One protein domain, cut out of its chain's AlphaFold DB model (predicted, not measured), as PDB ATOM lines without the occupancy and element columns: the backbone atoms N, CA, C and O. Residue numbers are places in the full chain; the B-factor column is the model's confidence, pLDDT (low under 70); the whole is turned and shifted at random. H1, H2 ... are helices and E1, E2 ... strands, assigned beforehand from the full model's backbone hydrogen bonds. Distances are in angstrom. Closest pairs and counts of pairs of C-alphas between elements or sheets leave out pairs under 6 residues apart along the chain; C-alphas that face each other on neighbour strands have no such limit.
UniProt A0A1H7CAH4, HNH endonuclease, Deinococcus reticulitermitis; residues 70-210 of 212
ATOM      1  N   ARG A  70     102.491  27.214 110.398       81.75
ATOM      2  CA  ARG A  70     103.819  27.429 110.989       81.75
ATOM      3  C   ARG A  70     104.932  27.605 109.953       81.75
ATOM      4  O   ARG A  70     105.698  28.548 110.080       81.75
ATOM      5  N   HIS A  71     105.039  26.750 108.936       79.88
ATOM      6  CA  HIS A  71     106.074  26.860 107.895       79.88
ATOM      7  C   HIS A  71     105.920  28.125 107.053       79.88
ATOM      8  O   HIS A  71     106.908  28.819 106.813       79.88
ATOM      9  N   HIS A  72     104.691  28.466 106.659       82.81
ATOM     10  CA  HIS A  72     104.423  29.708 105.931       82.81
ATOM     11  C   HIS A  72     104.823  30.940 106.754       82.81
ATOM     12  O   HIS A  72     105.515  31.823 106.244       82.81
ATOM     13  N   LEU A  73     104.473  30.961 108.043       88.88
ATOM     14  CA  LEU A  73     104.862  32.031 108.962       88.88
ATOM     15  C   LEU A  73     106.381  32.082 109.190       88.88
ATOM     16  O   LEU A  73     106.958  33.166 109.161       88.88
ATOM     17  N   ILE A  74     107.056  30.935 109.348       88.69
ATOM     18  CA  ILE A  74     108.523  30.866 109.498       88.69
ATOM     19  C   ILE A  74     109.206  31.492 108.283       88.69
ATOM     20  O   ILE A  74     110.091  32.334 108.449       88.69
ATOM     21  N   ARG A  75     108.792  31.116 107.066       84.62
ATOM     22  CA  ARG A  75     109.353  31.681 105.830       84.62
ATOM     23  C   ARG A  75     109.066  33.167 105.710       84.62
ATOM     24  O   ARG A  75     109.988  33.931 105.439       84.62
ATOM     25  N   GLY A  76     107.827  33.576 105.983       85.88
ATOM     26  CA  GLY A  76     107.438  34.984 106.020       85.88
ATOM     27  C   GLY A  76     108.283  35.798 106.999       85.88
ATOM     28  O   GLY A  76     108.540  36.962 106.737       85.88
ATOM     29  N   GLN A  77     108.777  35.170 108.072       91.50
ATOM     30  CA  GLN A  77     109.661  35.757 109.081       91.50
ATOM     31  C   GLN A  77     111.167  35.610 108.794       91.50
ATOM     32  O   GLN A  77     111.998  36.026 109.607       91.50
ATOM     33  N   GLY A  78     111.551  35.009 107.664       86.19
ATOM     34  CA  GLY A  78     112.952  34.754 107.324       86.19
ATOM     35  C   GLY A  78     113.635  33.736 108.245       86.19
ATOM     36  O   GLY A  78     114.821  33.879 108.535       86.19
ATOM     37  N   GLY A  79     112.892  32.749 108.758       89.00
ATOM     38  CA  GLY A  79     113.440  31.690 109.613       89.00
ATOM     39  C   GLY A  79     113.756  32.130 111.044       89.00
ATOM     40  O   GLY A  79     114.560  31.492 111.722       89.00
ATOM     41  N   ARG A  80     113.187  33.253 111.502       93.88
ATOM     42  CA  ARG A  80     113.572  33.917 112.757       93.88
ATOM     43  C   ARG A  80     112.398  34.130 113.701       93.88
ATOM     44  O   ARG A  80     111.260  34.319 113.274       93.88
ATOM     45  N   CYS A  81     112.704  34.138 114.997       96.19
ATOM     46  CA  CYS A  81     111.761  34.454 116.061       96.19
ATOM     47  C   CYS A  81     111.198  35.861 115.861       96.19
ATOM     48  O   CYS A  81     111.961  36.825 115.754       96.19
ATOM     49  N   TRP A  82     109.870  35.987 115.876       96.75
ATOM     50  CA  TRP A  82     109.185  37.265 115.698       96.75
ATOM     51  C   TRP A  82     109.599  38.304 116.755       96.75
ATOM     52  O   TRP A  82     109.743  39.479 116.440       96.75
ATOM     53  N   TYR A  83     109.864  37.887 117.995       96.56
ATOM     54  CA  TYR A  83     110.246  38.810 119.067       96.56
ATOM     55  C   TYR A  83     111.729  39.205 118.989       96.56
ATOM     56  O   TYR A  83     112.050  40.377 118.803       96.56
ATOM     57  N   CYS A  84     112.638  38.230 119.097       93.69
ATOM     58  CA  CYS A  84     114.068  38.487 119.307       93.69
ATOM     59  C   CYS A  84     114.956  38.337 118.060       93.69
ATOM     60  O   CYS A  84     116.166  38.543 118.138       93.69
ATOM     61  N   GLY A  85     114.407  37.930 116.912       93.44
ATOM     62  CA  GLY A  85     115.160  37.786 115.658       93.44
ATOM     63  C   GLY A  85     116.175  36.631 115.616       93.44
ATOM     64  O   GLY A  85     116.858  36.453 114.602       93.44
ATOM     65  N   ARG A  86     116.284  35.818 116.678       91.94
ATOM     66  CA  ARG A  86     117.107  34.594 116.691       91.94
ATOM     67  C   ARG A  86     116.613  33.613 115.623       91.94
ATOM     68  O   ARG A  86     115.406  33.478 115.440       91.94
ATOM     69  N   THR A  87     117.533  32.928 114.946       92.25
ATOM     70  CA  THR A  87     117.206  31.817 114.037       92.25
ATOM     71  C   THR A  87     116.452  30.723 114.786       92.25
ATOM     72  O   THR A  87     116.810  30.389 115.913       92.25
ATOM     73  N   LEU A  88     115.401  30.195 114.169       89.94
ATOM     74  CA  LEU A  88     114.574  29.150 114.753       89.94
ATOM     75  C   LEU A  88     115.036  27.765 114.317       89.94
ATOM     76  O   LEU A  88     115.395  27.554 113.159       89.94
ATOM     77  N   ASN A  89     114.936  26.814 115.236       87.12
ATOM     78  CA  ASN A  89     115.033  25.399 114.937       87.12
ATOM     79  C   ASN A  89     113.654  24.882 114.504       87.12
ATOM     80  O   ASN A  89     112.707  24.868 115.296       87.12
ATOM     81  N   THR A  90     113.523  24.499 113.236       85.31
ATOM     82  CA  THR A  90     112.257  24.010 112.665       85.31
ATOM     83  C   THR A  90     112.084  22.502 112.803       85.31
ATOM     84  O   THR A  90     110.947  22.032 112.817       85.31
ATOM     85  N   THR A  91     113.191  21.774 112.976       78.38
ATOM     86  CA  THR A  91     113.244  20.307 112.946       78.38
ATOM     87  C   THR A  91     113.076  19.681 114.327       78.38
ATOM     88  O   THR A  91     112.551  18.580 114.457       78.38
ATOM     89  N   ARG A  92     113.493  20.373 115.396       77.25
ATOM     90  CA  ARG A  92     113.426  19.863 116.775       77.25
ATOM     91  C   ARG A  92     112.479  20.692 117.632       77.25
ATOM     92  O   ARG A  92     112.626  21.906 117.753       77.25
ATOM     93  N   SER A  93     111.540  20.020 118.293       84.69
ATOM     94  CA  SER A  93     110.628  20.618 119.274       84.69
ATOM     95  C   SER A  93     111.216  20.626 120.688       84.69
ATOM     96  O   SER A  93     111.972  19.728 121.054       84.69
ATOM     97  N   GLY A  94     110.818  21.598 121.513       84.88
ATOM     98  CA  GLY A  94     111.128  21.627 122.951       84.88
ATOM     99  C   GLY A  94     112.471  22.265 123.319       84.88
ATOM    100  O   GLY A  94     112.710  22.519 124.497       84.88
ATOM    101  N   LEU A  95     113.313  22.584 122.333       89.50
ATOM    102  CA  LEU A  95     114.525  23.382 122.527       89.50
ATOM    103  C   LEU A  95     114.188  24.865 122.727       89.50
ATOM    104  O   LEU A  95     113.134  25.336 122.300       89.50
ATOM    105  N   GLU A  96     115.100  25.620 123.336       91.62
ATOM    106  CA  GLU A  96     114.944  27.067 123.549       91.62
ATOM    107  C   GLU A  96     114.695  27.856 122.254       91.62
ATOM    108  O   GLU A  96     113.946  28.834 122.244       91.62
ATOM    109  N   ASP A  97     115.311  27.423 121.158       89.50
ATOM    110  CA  ASP A  97     115.203  27.998 119.821       89.50
ATOM    111  C   ASP A  97     114.164  27.294 118.936       89.50
ATOM    112  O   ASP A  97     114.011  27.669 117.774       89.50
ATOM    113  N   SER A  98     113.430  26.309 119.467       92.44
ATOM    114  CA  SER A  98     112.403  25.604 118.699       92.44
ATOM    115  C   SER A  98     111.295  26.550 118.232       92.44
ATOM    116  O   SER A  98     110.889  27.468 118.951       92.44
ATOM    117  N   ALA A  99     110.840  26.337 116.997       92.88
ATOM    118  CA  ALA A  99     109.808  27.137 116.356       92.88
ATOM    119  C   ALA A  99     108.414  26.820 116.922       92.88
ATOM    120  O   ALA A  99     107.816  25.780 116.615       92.88
ATOM    121  N   GLU A 100     107.870  27.751 117.701       93.56
ATOM    122  CA  GLU A 100     106.549  27.651 118.318       93.56
ATOM    123  C   GLU A 100     105.581  28.664 117.698       93.56
ATOM    124  O   GLU A 100     105.920  29.832 117.494       93.56
ATOM    125  N   LEU A 101     104.367  28.208 117.383       94.19
ATOM    126  CA  LEU A 101     103.277  29.098 117.000       94.19
ATOM    127  C   LEU A 101     102.805  29.871 118.226       94.19
ATOM    128  O   LEU A 101     102.537  29.266 119.261       94.19
ATOM    129  N   GLU A 102     102.666  31.184 118.081       95.00
ATOM    130  CA  GLU A 102     102.272  32.063 119.173       95.00
ATOM    131  C   GLU A 102     101.278  33.131 118.715       95.00
ATOM    132  O   GLU A 102     101.363  33.637 117.596       95.00
ATOM    133  N   HIS A 103     100.341  33.484 119.595       96.25
ATOM    134  CA  HIS A 103      99.390  34.570 119.362       96.25
ATOM    135  C   HIS A 103      99.920  35.876 119.971       96.25
ATOM    136  O   HIS A 103     100.168  35.936 121.175       96.25
ATOM    137  N   GLN A 104     100.056  36.945 119.181       96.12
ATOM    138  CA  GLN A 104     100.532  38.244 119.690       96.12
ATOM    139  C   GLN A 104      99.607  38.792 120.789       96.12
ATOM    140  O   GLN A 104     100.072  39.222 121.845       96.12
ATOM    141  N   THR A 105      98.301  38.686 120.568       96.25
ATOM    142  CA  THR A 105      97.234  38.871 121.548       96.25
ATOM    143  C   THR A 105      96.702  37.492 121.943       96.25
ATOM    144  O   THR A 105      96.168  36.782 121.088       96.25
ATOM    145  N   PRO A 106      96.839  37.067 123.210       95.88
ATOM    146  CA  PRO A 106      96.384  35.752 123.654       95.88
ATOM    147  C   PRO A 106      94.896  35.512 123.378       95.88
ATOM    148  O   PRO A 106      94.064  36.413 123.519       95.88
ATOM    149  N   ARG A 107      94.538  34.262 123.063       94.25
ATOM    150  CA  ARG A 107      93.130  33.862 122.879       94.25
ATOM    151  C   ARG A 107      92.283  34.033 124.133       94.25
ATOM    152  O   ARG A 107      91.107  34.337 124.019       94.25
ATOM    153  N   SER A 108      92.883  33.903 125.315       94.50
ATOM    154  CA  SER A 108      92.202  34.126 126.597       94.50
ATOM    155  C   SER A 108      91.678  35.553 126.780       94.50
ATOM    156  O   SER A 108      90.877  35.777 127.680       94.50
ATOM    157  N   ARG A 109      92.119  36.515 125.955       93.31
ATOM    158  CA  ARG A 109      91.597  37.886 125.966       93.31
ATOM    159  C   ARG A 109      90.245  38.028 125.263       93.31
ATOM    160  O   ARG A 109      89.590  39.030 125.501       93.31
ATOM    161  N   ASP A 110      89.851  37.052 124.441       93.38
ATOM    162  CA  ASP A 110      88.553  37.012 123.746       93.38
ATOM    163  C   ASP A 110      88.216  38.309 122.977       93.38
ATOM    164  O   ASP A 110      87.085  38.790 122.962       93.38
ATOM    165  N   LEU A 111      89.229  38.915 122.347       92.44
ATOM    166  CA  LEU A 111      89.076  40.107 121.509       92.44
ATOM    167  C   LEU A 111      89.017  39.710 120.025       92.44
ATOM    168  O   LEU A 111      89.607  38.691 119.656       92.44
ATOM    169  N   PRO A 112      88.380  40.497 119.135       91.81
ATOM    170  CA  PRO A 112      88.330  40.186 117.702       91.81
ATOM    171  C   PRO A 112      89.711  39.916 117.083       91.81
ATOM    172  O   PRO A 112      89.889  38.966 116.316       91.81
ATOM    173  N   GLU A 113      90.722  40.697 117.465       90.50
ATOM    174  CA  GLU A 113      92.103  40.519 117.025       90.50
ATOM    175  C   GLU A 113      92.738  39.214 117.522       90.50
ATOM    176  O   GLU A 113      93.605  38.678 116.836       90.50
ATOM    177  N   SER A 114      92.289  38.646 118.649       92.62
ATOM    178  CA  SER A 114      92.824  37.388 119.186       92.62
ATOM    179  C   SER A 114      92.632  36.209 118.223       92.62
ATOM    180  O   SER A 114      93.418  35.256 118.250       92.62
ATOM    181  N   TYR A 115      91.627  36.286 117.346       90.56
ATOM    182  CA  TYR A 115      91.266  35.245 116.378       90.56
ATOM    183  C   TYR A 115      91.742  35.537 114.950       90.56
ATOM    184  O   TYR A 115      91.640  34.667 114.083       90.56
ATOM    185  N   ALA A 116      92.272  36.735 114.689       90.44
ATOM    186  CA  ALA A 116      92.745  37.113 113.362       90.44
ATOM    187  C   ALA A 116      93.961  36.270 112.942       90.44
ATOM    188  O   ALA A 116      94.861  36.008 113.737       90.44
ATOM    189  N   SER A 117      94.055  35.896 111.665       87.75
ATOM    190  CA  SER A 117      95.234  35.179 111.148       87.75
ATOM    191  C   SER A 117      96.522  35.997 111.289       87.75
ATOM    192  O   SER A 117      97.581  35.437 111.556       87.75
ATOM    193  N   SER A 118      96.423  37.327 111.194       88.69
ATOM    194  CA  SER A 118      97.523  38.274 111.406       88.69
ATOM    195  C   SER A 118      98.050  38.314 112.843       88.69
ATOM    196  O   SER A 118      99.118  38.879 113.072       88.69
ATOM    197  N   ASN A 119      97.302  37.754 113.797       94.88
ATOM    198  CA  ASN A 119      97.689  37.639 115.199       94.88
ATOM    199  C   ASN A 119      98.606  36.436 115.458       94.88
ATOM    200  O   ASN A 119      99.224  36.350 116.516       94.88
ATOM    201  N   LEU A 120      98.693  35.497 114.514       95.44
ATOM    202  CA  LEU A 120      99.534  34.318 114.641       95.44
ATOM    203  C   LEU A 120     100.934  34.602 114.087       95.44
ATOM    204  O   LEU A 120     101.097  35.051 112.954       95.44
ATOM    205  N   VAL A 121     101.951  34.308 114.889       96.00
ATOM    206  CA  VAL A 121     103.368  34.466 114.547       96.00
ATOM    207  C   VAL A 121     104.141  33.214 114.946       96.00
ATOM    208  O   VAL A 121     103.619  32.337 115.635       96.00
ATOM    209  N   VAL A 122     105.403  33.120 114.532       96.06
ATOM    210  CA  VAL A 122     106.314  32.079 115.023       96.06
ATOM    211  C   VAL A 122     107.355  32.702 115.944       96.06
ATOM    212  O   VAL A 122     107.985  33.711 115.624       96.06
ATOM    213  N   SER A 123     107.573  32.096 117.098       97.00
ATOM    214  CA  SER A 123     108.539  32.555 118.087       97.00
ATOM    215  C   SER A 123     109.443  31.416 118.541       97.00
ATOM    216  O   SER A 123     109.176  30.250 118.260       97.00
ATOM    217  N   CYS A 124     110.555  31.757 119.192       95.88
ATOM    218  CA  CYS A 124     111.337  30.759 119.902       95.88
ATOM    219  C   CYS A 124     110.666  30.455 121.241       95.88
ATOM    220  O   CYS A 124     110.075  31.346 121.863       95.88
ATOM    221  N   ARG A 125     110.839  29.227 121.725       94.62
ATOM    222  CA  ARG A 125     110.337  28.795 123.031       94.62
ATOM    223  C   ARG A 125     110.729  29.737 124.168       94.62
ATOM    224  O   ARG A 125     109.899  30.002 125.023       94.62
ATOM    225  N   THR A 126     111.943  30.293 124.178       94.69
ATOM    226  CA  THR A 126     112.360  31.252 125.225       94.69
ATOM    227  C   THR A 126     111.484  32.506 125.272       94.69
ATOM    228  O   THR A 126     111.205  33.016 126.351       94.69
ATOM    229  N   CYS A 127     111.069  33.034 124.118       96.25
ATOM    230  CA  CYS A 127     110.204  34.215 124.074       96.25
ATOM    231  C   CYS A 127     108.735  33.861 124.313       96.25
ATOM    232  O   CYS A 127     107.990  34.710 124.791       96.25
ATOM    233  N   ASN A 128     108.321  32.638 123.983       95.00
ATOM    234  CA  ASN A 128     106.947  32.184 124.152       95.00
ATOM    235  C   ASN A 128     106.635  31.754 125.595       95.00
ATOM    236  O   ASN A 128     105.619  32.127 126.179       95.00
ATOM    237  N   ASN A 129     107.540  30.976 126.190       90.56
ATOM    238  CA  ASN A 129     107.340  30.311 127.467       90.56
ATOM    239  C   ASN A 129     107.362  31.318 128.633       90.56
ATOM    240  O   ASN A 129     108.382  31.976 128.830       90.56
ATOM    241  N   PRO A 130     106.301  31.409 129.458       84.88
ATOM    242  CA  PRO A 130     106.259  32.325 130.599       84.88
ATOM    243  C   PRO A 130     107.306  32.026 131.680       84.88
ATOM    244  O   PRO A 130     107.527  32.868 132.547       84.88
ATOM    245  N   ALA A 131     107.949  30.854 131.659       83.94
ATOM    246  CA  ALA A 131     109.057  30.552 132.556       83.94
ATOM    247  C   ALA A 131     110.231  31.522 132.304       83.94
ATOM    248  O   ALA A 131     110.979  31.381 131.338       83.94
ATOM    249  N   GLY A 132     110.383  32.514 133.185       82.50
ATOM    250  CA  GLY A 132     111.375  33.585 133.067       82.50
ATOM    251  C   GLY A 132     110.759  34.886 132.546       82.50
ATOM    252  O   GLY A 132     109.760  35.352 133.083       82.50
ATOM    253  N   ASP A 133     111.367  35.475 131.511       89.44
ATOM    254  CA  ASP A 133     110.911  36.733 130.891       89.44
ATOM    255  C   ASP A 133     110.260  36.495 129.510       89.44
ATOM    256  O   ASP A 133     110.434  37.286 128.575       89.44
ATOM    257  N   GLY A 134     109.581  35.363 129.325       93.75
ATOM    258  CA  GLY A 134     108.788  35.118 128.122       93.75
ATOM    259  C   GLY A 134     107.421  35.797 128.183       93.75
ATOM    260  O   GLY A 134     106.982  36.294 129.225       93.75
ATOM    261  N   LYS A 135     106.745  35.838 127.036       96.06
ATOM    262  CA  LYS A 135     105.480  36.546 126.845       96.06
ATOM    263  C   LYS A 135     104.367  35.970 127.713       96.06
ATOM    264  O   LYS A 135     103.783  36.718 128.501       96.06
ATOM    265  N   GLY A 136     104.106  34.665 127.598       93.19
ATOM    266  CA  GLY A 136     102.969  34.022 128.250       93.19
ATOM    267  C   GLY A 136     101.626  34.594 127.785       93.19
ATOM    268  O   GLY A 136     101.387  34.801 126.598       93.19
ATOM    269  N   ASP A 137     100.754  34.898 128.740       94.12
ATOM    270  CA  ASP A 137      99.409  35.453 128.543       94.12
ATOM    271  C   ASP A 137      99.375  36.987 128.405       94.12
ATOM    272  O   ASP A 137      98.310  37.611 128.463       94.12
ATOM    273  N   ARG A 138     100.536  37.613 128.202       95.88
ATOM    274  CA  ARG A 138     100.633  39.051 127.946       95.88
ATOM    275  C   ARG A 138     100.284  39.374 126.499       95.88
ATOM    276  O   ARG A 138     100.622  38.610 125.593       95.88
ATOM    277  N   THR A 139      99.656  40.522 126.268       95.81
ATOM    278  CA  THR A 139      99.614  41.152 124.943       95.81
ATOM    279  C   THR A 139     101.012  41.610 124.529       95.81
ATOM    280  O   THR A 139     101.966  41.577 125.314       95.81
ATOM    281  N   LEU A 140     101.155  42.062 123.286       94.69
ATOM    282  CA  LEU A 140     102.424  42.585 122.800       94.69
ATOM    283  C   LEU A 140     102.898  43.803 123.613       94.69
ATOM    284  O   LEU A 140     104.077  43.902 123.958       94.69
ATOM    285  N   GLU A 141     101.984  44.710 123.950       94.38
ATOM    286  CA  GLU A 141     102.238  45.925 124.728       94.38
ATOM    287  C   GLU A 141     102.628  45.594 126.166       94.38
ATOM    288  O   GLU A 141     103.617  46.125 126.674       94.38
ATOM    289  N   GLU A 142     101.891  44.680 126.799       95.62
ATOM    290  CA  GLU A 142     102.189  44.191 128.146       95.62
ATOM    291  C   GLU A 142     103.551  43.488 128.182       95.62
ATOM    292  O   GLU A 142     104.343  43.702 129.101       95.62
ATOM    293  N   TYR A 143     103.864  42.688 127.160       96.06
ATOM    294  CA  TYR A 143     105.154  42.016 127.064       96.06
ATOM    295  C   TYR A 143     106.302  43.007 126.861       96.06
ATOM    296  O   TYR A 143     107.335  42.914 127.527       96.06
ATOM    297  N   ARG A 144     106.105  44.011 126.002       94.88
ATOM    298  CA  ARG A 144     107.059  45.107 125.805       94.88
ATOM    299  C   ARG A 144     107.319  45.847 127.118       94.88
ATOM    300  O   ARG A 144     108.478  46.049 127.472       94.88
ATOM    301  N   ALA A 145     106.268  46.210 127.854       93.88
ATOM    302  CA  ALA A 145     106.384  46.877 129.150       93.88
ATOM    303  C   ALA A 145     107.136  46.010 130.174       93.88
ATOM    304  O   ALA A 145     108.041  46.499 130.851       93.88
ATOM    305  N   HIS A 146     106.830  44.711 130.222       93.81
ATOM    306  CA  HIS A 146     107.521  43.752 131.079       93.81
ATOM    307  C   HIS A 146     109.028  43.685 130.778       93.81
ATOM    308  O   HIS A 146     109.850  43.807 131.689       93.81
ATOM    309  N   LEU A 147     109.412  43.566 129.502       93.19
ATOM    310  CA  LEU A 147     110.821  43.539 129.096       93.19
ATOM    311  C   LEU A 147     111.538  44.868 129.367       93.19
ATOM    312  O   LEU A 147     112.689  44.856 129.804       93.19
ATOM    313  N   LEU A 148     110.875  46.005 129.143       92.12
ATOM    314  CA  LEU A 148     111.423  47.324 129.469       92.12
ATOM    315  C   LEU A 148     111.698  47.459 130.969       92.12
ATOM    316  O   LEU A 148     112.760  47.931 131.360       92.12
ATOM    317  N   GLN A 149     110.789  46.979 131.816       91.12
ATOM    318  CA  GLN A 149     110.972  47.028 133.263       91.12
ATOM    319  C   GLN A 149     112.080  46.080 133.750       91.12
ATOM    320  O   GLN A 149     112.826  46.427 134.663       91.12
ATOM    321  N   ARG A 150     112.178  44.875 133.173       90.44
ATOM    322  CA  ARG A 150     113.017  43.783 133.704       90.44
ATOM    323  C   ARG A 150     114.399  43.682 133.068       90.44
ATOM    324  O   ARG A 150     115.366  43.414 133.772       90.44
ATOM    325  N   ARG A 151     114.496  43.869 131.749       86.00
ATOM    326  CA  ARG A 151     115.727  43.655 130.965       86.00
ATOM    327  C   ARG A 151     116.335  44.933 130.414       86.00
ATOM    328  O   ARG A 151     117.531  44.973 130.140       86.00
ATOM    329  N   HIS A 152     115.521  45.968 130.240       85.12
ATOM    330  CA  HIS A 152     115.943  47.210 129.603       85.12
ATOM    331  C   HIS A 152     115.535  48.449 130.418       85.12
ATOM    332  O   HIS A 152     114.907  49.357 129.862       85.12
ATOM    333  N   PRO A 153     115.880  48.516 131.722       82.38
ATOM    334  CA  PRO A 153     115.484  49.634 132.569       82.38
ATOM    335  C   PRO A 153     116.026  50.959 132.013       82.38
ATOM    336  O   PRO A 153     117.149  51.038 131.513       82.38
ATOM    337  N   GLY A 154     115.198  52.003 132.071       82.62
ATOM    338  CA  GLY A 154     115.525  53.332 131.541       82.62
ATOM    339  C   GLY A 154     115.343  53.488 130.027       82.62
ATOM    340  O   GLY A 154     115.588  54.569 129.491       82.62
ATOM    341  N   LYS A 155     114.895  52.445 129.316       84.25
ATOM    342  CA  LYS A 155     114.469  52.566 127.919       84.25
ATOM    343  C   LYS A 155     112.989  52.959 127.855       84.25
ATOM    344  O   LYS A 155     112.163  52.451 128.604       84.25
ATOM    345  N   ALA A 156     112.658  53.854 126.933       84.69
ATOM    346  CA  ALA A 156     111.302  54.313 126.656       84.69
ATOM    347  C   ALA A 156     110.553  53.391 125.679       84.69
ATOM    348  O   ALA A 156     109.327  53.420 125.624       84.69
ATOM    349  N   HIS A 157     111.272  52.607 124.867       87.75
ATOM    350  CA  HIS A 157     110.650  51.728 123.880       87.75
ATOM    351  C   HIS A 157     111.535  50.538 123.505       87.75
ATOM    352  O   HIS A 157     112.762  50.634 123.565       87.75
ATOM    353  N   LEU A 158     110.907  49.442 123.075       90.00
ATOM    354  CA  LEU A 158     111.556  48.223 122.599       90.00
ATOM    355  C   LEU A 158     110.885  47.769 121.297       90.00
ATOM    356  O   LEU A 158     109.678  47.530 121.290       90.00
ATOM    357  N   PHE A 159     111.674  47.642 120.227       91.44
ATOM    358  CA  PHE A 159     111.221  47.124 118.932       91.44
ATOM    359  C   PHE A 159     111.505  45.628 118.807       91.44
ATOM    360  O   PHE A 159     112.650  45.188 118.962       91.44
ATOM    361  N   PHE A 160     110.476  44.860 118.461       95.06
ATOM    362  CA  PHE A 160     110.604  43.450 118.115       95.06
ATOM    363  C   PHE A 160     111.000  43.260 116.648       95.06
ATOM    364  O   PHE A 160     110.729  44.101 115.787       95.06
ATOM    365  N   TYR A 161     111.630  42.126 116.346       94.12
ATOM    366  CA  TYR A 161     112.097  41.819 114.991       94.12
ATOM    367  C   TYR A 161     110.956  41.798 113.964       94.12
ATOM    368  O   TYR A 161     111.088  42.332 112.867       94.12
ATOM    369  N   GLY A 162     109.809  41.227 114.318       94.12
ATOM    370  CA  GLY A 162     108.666  41.133 113.424       94.12
ATOM    371  C   GLY A 162     107.994  42.478 113.139       94.12
ATOM    372  O   GLY A 162     107.396  42.643 112.080       94.12
ATOM    373  N   GLU A 163     108.143  43.472 114.021       93.88
ATOM    374  CA  GLU A 163     107.728  44.855 113.740       93.88
ATOM    375  C   GLU A 163     108.653  45.496 112.705       93.88
ATOM    376  O   GLU A 163     108.183  46.115 111.751       93.88
ATOM    377  N   TRP A 164     109.965  45.284 112.846       91.50
ATOM    378  CA  TRP A 164     110.936  45.712 111.842       91.50
ATOM    379  C   TRP A 164     110.657  45.070 110.481       91.50
ATOM    380  O   TRP A 164     110.612  45.760 109.463       91.50
ATOM    381  N   LEU A 165     110.391  43.765 110.470       90.62
ATOM    382  CA  LEU A 165     110.070  43.037 109.254       90.62
ATOM    383  C   LEU A 165     108.820  43.588 108.561       90.62
ATOM    384  O   LEU A 165     108.833  43.752 107.345       90.62
ATOM    385  N   ARG A 166     107.778  43.956 109.320       90.88
ATOM    386  CA  ARG A 166     106.589  44.622 108.763       90.88
ATOM    387  C   ARG A 166     106.958  45.917 108.035       90.88
ATOM    388  O   ARG A 166     106.470  46.129 106.929       90.88
ATOM    389  N   PHE A 167     107.837  46.755 108.591       90.75
ATOM    390  CA  PHE A 167     108.288  47.971 107.898       90.75
ATOM    391  C   PHE A 167     109.051  47.664 106.608       90.75
ATOM    392  O   PHE A 167     108.842  48.341 105.603       90.75
ATOM    393  N   VAL A 168     109.899  46.634 106.615       88.06
ATOM    394  CA  VAL A 168     110.626  46.187 105.418       88.06
ATOM    395  C   VAL A 168     109.651  45.696 104.347       88.06
ATOM    396  O   VAL A 168     109.751  46.116 103.198       88.06
ATOM    397  N   THR A 169     108.664  44.875 104.714       88.44
ATOM    398  CA  THR A 169     107.638  44.385 103.782       88.44
ATOM    399  C   THR A 169     106.804  45.524 103.199       88.44
ATOM    400  O   THR A 169     106.578  45.542 101.992       88.44
ATOM    401  N   LEU A 170     106.393  46.499 104.019       89.88
ATOM    402  CA  LEU A 170     105.675  47.686 103.544       89.88
ATOM    403  C   LEU A 170     106.528  48.531 102.590       89.88
ATOM    404  O   LEU A 170     106.003  49.130 101.655       89.88
ATOM    405  N   ALA A 171     107.842  48.598 102.810       88.12
ATOM    406  CA  ALA A 171     108.731  49.317 101.908       88.12
ATOM    407  C   ALA A 171     108.897  48.590 100.571       88.12
ATOM    408  O   ALA A 171     108.798  49.218  99.516       88.12
ATOM    409  N   ALA A 172     109.067  47.267 100.611       84.62
ATOM    410  CA  ALA A 172     109.159  46.429  99.420       84.62
ATOM    411  C   ALA A 172     107.866  46.451  98.584       84.62
ATOM    412  O   ALA A 172     107.928  46.386  97.359       84.62
ATOM    413  N   SER A 173     106.696  46.594  99.221       88.31
ATOM    414  CA  SER A 173     105.404  46.738  98.530       88.31
ATOM    415  C   SER A 173     105.112  48.162  98.035       88.31
ATOM    416  O   SER A 173     104.065  48.396  97.433       88.31
ATOM    417  N   GLY A 174     105.997  49.131  98.300       89.81
ATOM    418  CA  GLY A 174     105.800  50.543  97.955       89.81
ATOM    419  C   GLY A 174     104.821  51.297  98.865       89.81
ATOM    420  O   GLY A 174     104.581  52.483  98.653       89.81
ATOM    421  N   GLN A 175     104.281  50.649  99.901       91.81
ATOM    422  CA  GLN A 175     103.373  51.261 100.880       91.81
ATOM    423  C   GLN A 175     104.111  52.125 101.917       91.81
ATOM    424  O   GLN A 175     103.496  52.960 102.579       91.81
ATOM    425  N   LEU A 176     105.428  51.950 102.053       91.56
ATOM    426  CA  LEU A 176     106.305  52.777 102.875       91.56
ATOM    427  C   LEU A 176     107.472  53.302 102.030       91.56
ATOM    428  O   LEU A 176     108.237  52.542 101.445       91.56
ATOM    429  N   GLY A 177     107.660  54.621 101.988       89.88
ATOM    430  CA  GLY A 177     108.794  55.202 101.267       89.88
ATOM    431  C   GLY A 177     110.142  54.778 101.865       89.88
ATOM    432  O   GLY A 177     110.305  54.734 103.085       89.88
ATOM    433  N   ARG A 178     111.156  54.549 101.019       84.56
ATOM    434  CA  ARG A 178     112.524  54.202 101.464       84.56
ATOM    435  C   ARG A 178     113.108  55.218 102.448       84.56
ATOM    436  O   ARG A 178     113.737  54.834 103.427       84.56
ATOM    437  N   SER A 179     112.849  56.510 102.237       87.75
ATOM    438  CA  SER A 179     113.266  57.575 103.157       87.75
ATOM    439  C   SER A 179     112.621  57.442 104.541       87.75
ATOM    440  O   SER A 179     113.275  57.709 105.549       87.75
ATOM    441  N   ALA A 180     111.367  56.988 104.612       88.19
ATOM    442  CA  ALA A 180     110.689  56.707 105.871       88.19
ATOM    443  C   ALA A 180     111.302  55.485 106.568       88.19
ATOM    444  O   ALA A 180     111.613  55.567 107.756       88.19
ATOM    445  N   LEU A 181     111.578  54.400 105.832       86.69
ATOM    446  CA  LEU A 181     112.267  53.225 106.375       86.69
ATOM    447  C   LEU A 181     113.657  53.583 106.930       86.69
ATOM    448  O   LEU A 181     113.990  53.199 108.050       86.69
ATOM    449  N   SER A 182     114.446  54.376 106.195       84.94
ATOM    450  CA  SER A 182     115.755  54.851 106.659       84.94
ATOM    451  C   SER A 182     115.651  55.706 107.923       84.94
ATOM    452  O   SER A 182     116.476  55.553 108.820       84.94
ATOM    453  N   ARG A 183     114.631  56.569 108.039       86.38
ATOM    454  CA  ARG A 183     114.380  57.355 109.261       86.38
ATOM    455  C   ARG A 183     114.000  56.468 110.444       86.38
ATOM    456  O   ARG A 183     114.480  56.715 111.546       86.38
ATOM    457  N   ILE A 184     113.169  55.446 110.233       86.56
ATOM    458  CA  ILE A 184     112.815  54.472 111.277       86.56
ATOM    459  C   ILE A 184     114.076  53.750 111.754       86.56
ATOM    460  O   ILE A 184     114.342  53.743 112.953       86.56
ATOM    461  N   ALA A 185     114.879  53.217 110.827       84.00
ATOM    462  CA  ALA A 185     116.134  52.551 111.157       84.00
ATOM    463  C   ALA A 185     117.063  53.486 111.945       84.00
ATOM    464  O   ALA A 185     117.440  53.171 113.070       84.00
ATOM    465  N   PHE A 186     117.358  54.672 111.407       82.88
ATOM    466  CA  PHE A 186     118.230  55.666 112.036       82.88
ATOM    467  C   PHE A 186     117.773  56.054 113.449       82.88
ATOM    468  O   PHE A 186     118.576  56.046 114.380       82.88
ATOM    469  N   ASN A 187     116.475  56.313 113.636       81.69
ATOM    470  CA  ASN A 187     115.914  56.634 114.947       81.69
ATOM    471  C   ASN A 187     116.022  55.468 115.938       81.69
ATOM    472  O   ASN A 187     116.189  55.702 117.132       81.69
ATOM    473  N   SER A 188     115.924  54.224 115.476       81.88
ATOM    474  CA  SER A 188     116.121  53.051 116.333       81.88
ATOM    475  C   SER A 188     117.581  52.872 116.763       81.88
ATOM    476  O   SER A 188     117.821  52.325 117.834       81.88
ATOM    477  N   PHE A 189     118.546  53.360 115.973       74.81
ATOM    478  CA  PHE A 189     119.979  53.303 116.288       74.81
ATOM    479  C   PHE A 189     120.469  54.449 117.179       74.81
ATOM    480  O   PHE A 189     121.237  54.214 118.108       74.81
ATOM    481  N   LEU A 190     120.076  55.691 116.882       71.62
ATOM    482  CA  LEU A 190     120.667  56.873 117.523       71.62
ATOM    483  C   LEU A 190     120.029  57.275 118.845       71.62
ATOM    484  O   LEU A 190     120.593  58.092 119.570       71.62
ATOM    485  N   HIS A 191     118.851  56.748 119.157       74.12
ATOM    486  CA  HIS A 191     118.172  57.078 120.396       74.12
ATOM    487  C   HIS A 191     118.474  56.017 121.444       74.12
ATOM    488  O   HIS A 191     117.806  54.984 121.447       74.12
ATOM    489  N   PRO A 192     119.428  56.253 122.369       64.94
ATOM    490  CA  PRO A 192     119.792  55.270 123.383       64.94
ATOM    491  C   PRO A 192     118.615  54.899 124.286       64.94
ATOM    492  O   PRO A 192     118.643  53.838 124.891       64.94
ATOM    493  N   GLN A 193     117.572  55.725 124.379       74.69
ATOM    494  CA  GLN A 193     116.329  55.415 125.082       74.69
ATOM    495  C   GLN A 193     115.438  54.398 124.349       74.69
ATOM    496  O   GLN A 193     114.495  53.886 124.941       74.69
ATOM    497  N   ARG A 194     115.697  54.084 123.079       78.81
ATOM    498  CA  ARG A 194     115.026  53.011 122.337       78.81
ATOM    499  C   ARG A 194     115.947  51.791 122.304       78.81
ATOM    500  O   ARG A 194     117.158  51.925 122.175       78.81
ATOM    501  N   ALA A 195     115.379  50.605 122.466       81.69
ATOM    502  CA  ALA A 195     116.100  49.341 122.406       81.69
ATOM    503  C   ALA A 195     115.577  48.471 121.260       81.69
ATOM    504  O   ALA A 195     114.406  48.542 120.880       81.69
ATOM    505  N   LEU A 196     116.454  47.622 120.733       85.19
ATOM    506  CA  LEU A 196     116.092  46.529 119.840       85.19
ATOM    507  C   LEU A 196     116.061  45.243 120.661       85.19
ATOM    508  O   LEU A 196     116.997  44.967 121.409       85.19
ATOM    509  N   ALA A 197     115.017  44.434 120.495       86.00
ATOM    510  CA  ALA A 197     114.973  43.087 121.070       86.00
ATOM    511  C   ALA A 197     115.840  42.083 120.281       86.00
ATOM    512  O   ALA A 197     115.904  40.905 120.628       86.00
ATOM    513  N   PHE A 198     116.463  42.539 119.197       86.88
ATOM    514  CA  PHE A 198     117.200  41.748 118.225       86.88
ATOM    515  C   PHE A 198     118.486  42.473 117.822       86.88
ATOM    516  O   PHE A 198     118.660  43.659 118.106       86.88
ATOM    517  N   THR A 199     119.412  41.763 117.177       84.94
ATOM    518  CA  THR A 199     120.732  42.334 116.902       84.94
ATOM    519  C   THR A 199     120.669  43.382 115.782       84.94
ATOM    520  O   THR A 199     119.918  43.207 114.811       84.94
ATOM    521  N   PRO A 200     121.434  44.484 115.867       84.12
ATOM    522  CA  PRO A 200     121.307  45.561 114.895       84.12
ATOM    523  C   PRO A 200     121.732  45.176 113.468       84.12
ATOM    524  O   PRO A 200     121.305  45.798 112.497       84.12
ATOM    525  N   GLU A 201     122.516  44.110 113.303       83.94
ATOM    526  CA  GLU A 201     122.912  43.559 112.003       83.94
ATOM    527  C   GLU A 201     121.700  43.133 111.166       83.94
ATOM    528  O   GLU A 201     121.740  43.248 109.941       83.94
ATOM    529  N   LEU A 202     120.602  42.703 111.801       80.06
ATOM    530  CA  LEU A 202     119.376  42.316 111.096       80.06
ATOM    531  C   LEU A 202     118.650  43.514 110.469       80.06
ATOM    532  O   LEU A 202     118.036  43.359 109.412       80.06
ATOM    533  N   LEU A 203     118.762  44.713 111.055       81.19
ATOM    534  CA  LEU A 203     118.282  45.941 110.407       81.19
ATOM    535  C   LEU A 203     119.063  46.211 109.124       81.19
ATOM    536  O   LEU A 203     118.481  46.438 108.064       81.19
ATOM    537  N   TRP A 204     120.392  46.139 109.205       77.62
ATOM    538  CA  TRP A 204     121.264  46.423 108.069       77.62
ATOM    539  C   TRP A 204     121.165  45.379 106.961       77.62
ATOM    540  O   TRP A 204     121.216  45.741 105.788       77.62
ATOM    541  N   ALA A 205     121.021  44.100 107.310       76.69
ATOM    542  CA  ALA A 205     120.856  43.022 106.341       76.69
ATOM    543  C   ALA A 205     119.609  43.239 105.471       76.69
ATOM    544  O   ALA A 205     119.698  43.145 104.248       76.69
ATOM    545  N   ALA A 206     118.487  43.630 106.086       71.38
ATOM    546  CA  ALA A 206     117.249  43.925 105.368       71.38
ATOM    547  C   ALA A 206     117.387  45.122 104.410       71.38
ATOM    548  O   ALA A 206     116.836  45.099 103.316       71.38
ATOM    549  N   LEU A 207     118.176  46.138 104.778       71.06
ATOM    550  CA  LEU A 207     118.449  47.296 103.915       71.06
ATOM    551  C   LEU A 207     119.432  46.988 102.771       71.06
ATOM    552  O   LEU A 207     119.423  47.673 101.751       71.06
ATOM    553  N   LYS A 208     120.309  45.987 102.938       68.06
ATOM    554  CA  LYS A 208     121.324  45.594 101.941       68.06
ATOM    555  C   LYS A 208     120.808  44.594 100.902       68.06
ATOM    556  O   LYS A 208     121.371  44.540  99.812       68.06
ATOM    557  N   GLY A 209     119.757  43.834 101.218       54.81
ATOM    558  CA  GLY A 209     119.198  42.772 100.370       54.81
ATOM    559  C   GLY A 209     118.574  43.211  99.035       54.81
ATOM    560  O   GLY A 209     118.153  42.349  98.276       54.81
ATOM    561  N   GLU A 210     118.533  44.511  98.720       43.81
ATOM    562  CA  GLU A 210     117.952  45.057  97.477       43.81
ATOM    563  C   GLU A 210     118.983  45.542  96.442       43.81
ATOM    564  O   GLU A 210     118.604  46.139  95.433       43.81
TER     565      GLU A 210
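What this domain is: This is residues 70 to 210 of the 212 residues of the protein "HNH endonuclease" of Deinococcus reticulitermitis (UniProt A0A1H7CAH4). The model has two lobes: a ribbon of two antiparallel strands, E1 and E2, with H1 packed over one face and short H2 beyond one end, and a second lobe of three helices, H5, H6 and H7, side by side in a loose triangle with a pair of short parallel strands, E3 and E4, at one end. H4 packs on E3 in the second lobe, and a long stretch with no named element, residues 77 to 98, joins H1 to E1 in the first. The printed part has 141 residues with seven named helices and four named strands, in the order H1 E1 H2 E2 H3 H4 E3 H5 H6 E4 H7. The class is mixed, helices and strands, with two sheets of two strands each, E1 and E2 antiparallel and E3 and E4 parallel. The whole is compact, with a radius of gyration of the C-alphas of 15.0 A and spans of 39 by 36 by 31 A.

Where its parts are: Find C-alpha 70 at (103.819, 27.429, 110.989); there H1 begins, and it runs to residue 76. Next look at E1, residues 99 to 103, 13.1 A from first to last C-alpha, and then at H2, residues 112 to 115. E2, residues 120 to 124, covers 13.4 A, and H3, residues 125 to 128, follows at once. Find C-alpha 140 at (102.424, 42.585, 122.800); from there H4 runs 15.2 A to residue 150. E3 is residues 157 to 159. H5, residues 161 to 172, is 16.5 A long, and H6, residues 178 to 190, is the longest helix at 13 residues and 18.2 A. E4 is residues 194 to 196, and H7, residues 200 to 208, runs 13.0 A to C-alpha 208 at (121.324, 45.594, 101.941).

How they stand to each other: Begin at H1: its closest C-alphas to E2 are those of Ile 74 and Val 122, 6.1 A apart. E1 and E2 are antiparallel, at 138 degrees between their directions; look for N 100 and O 123 at 2.9 A, and N 123 and O 100 at 2.8 A. The closest C-alphas of E1 and H3 are those of Glu 100 and Arg 125, 6.2 A apart. H2 is apart from H1 and H3, and the closest C-alphas of E1 and H2, those of His 103 and Ser 114, are 7.1 A apart. Farther along, the closest C-alphas of H4 and E3 are those of Arg 144 and Leu 158, 6.3 A apart. E3, H5, H6 and E4 form a strand-helix-strand unit, two parallel neighbour strands with helices between, and its crossover is right-handed. Across E3 and E4, at 26 degrees, you will find N 195 and O 157 at 2.8 A, and N 159 and O 195 at 2.9 A. H5 and H6 are a helical hairpin: they touch, with a shallow tilt of 25 degrees, opposite ways, through residues 167 to 171 of H5 and 178 to 181 of H6 alone, and their closest C-alphas, those of Ala 171 and Arg 178, are 6.2 A apart. H7 is close to H5 but not clearly touching, with the C-alphas of Val 168 and Ala 206 closest at 7.0 A. H7 stands likewise to H6, with the C-alphas of Ala 185 and Leu 203 closest at 7.0 A. In H1, H4, H5, H6 and H7 every O i to N i+4 pair is within hydrogen-bond range; H2 and H3 are too short for such a pair, and each has its one O i to N i+3 pair within range.

The domain as a whole: The two C-alphas farthest apart are those of Gly 94 and Ser 179, at 41.1 A. The printed part has no cut. The long links are H1 to E1, with 22 residues, and H3 to H4, with 11. The mean pLDDT of the printed part is 88.0, and it is under 70 at residue 192 and residues 208 to 210.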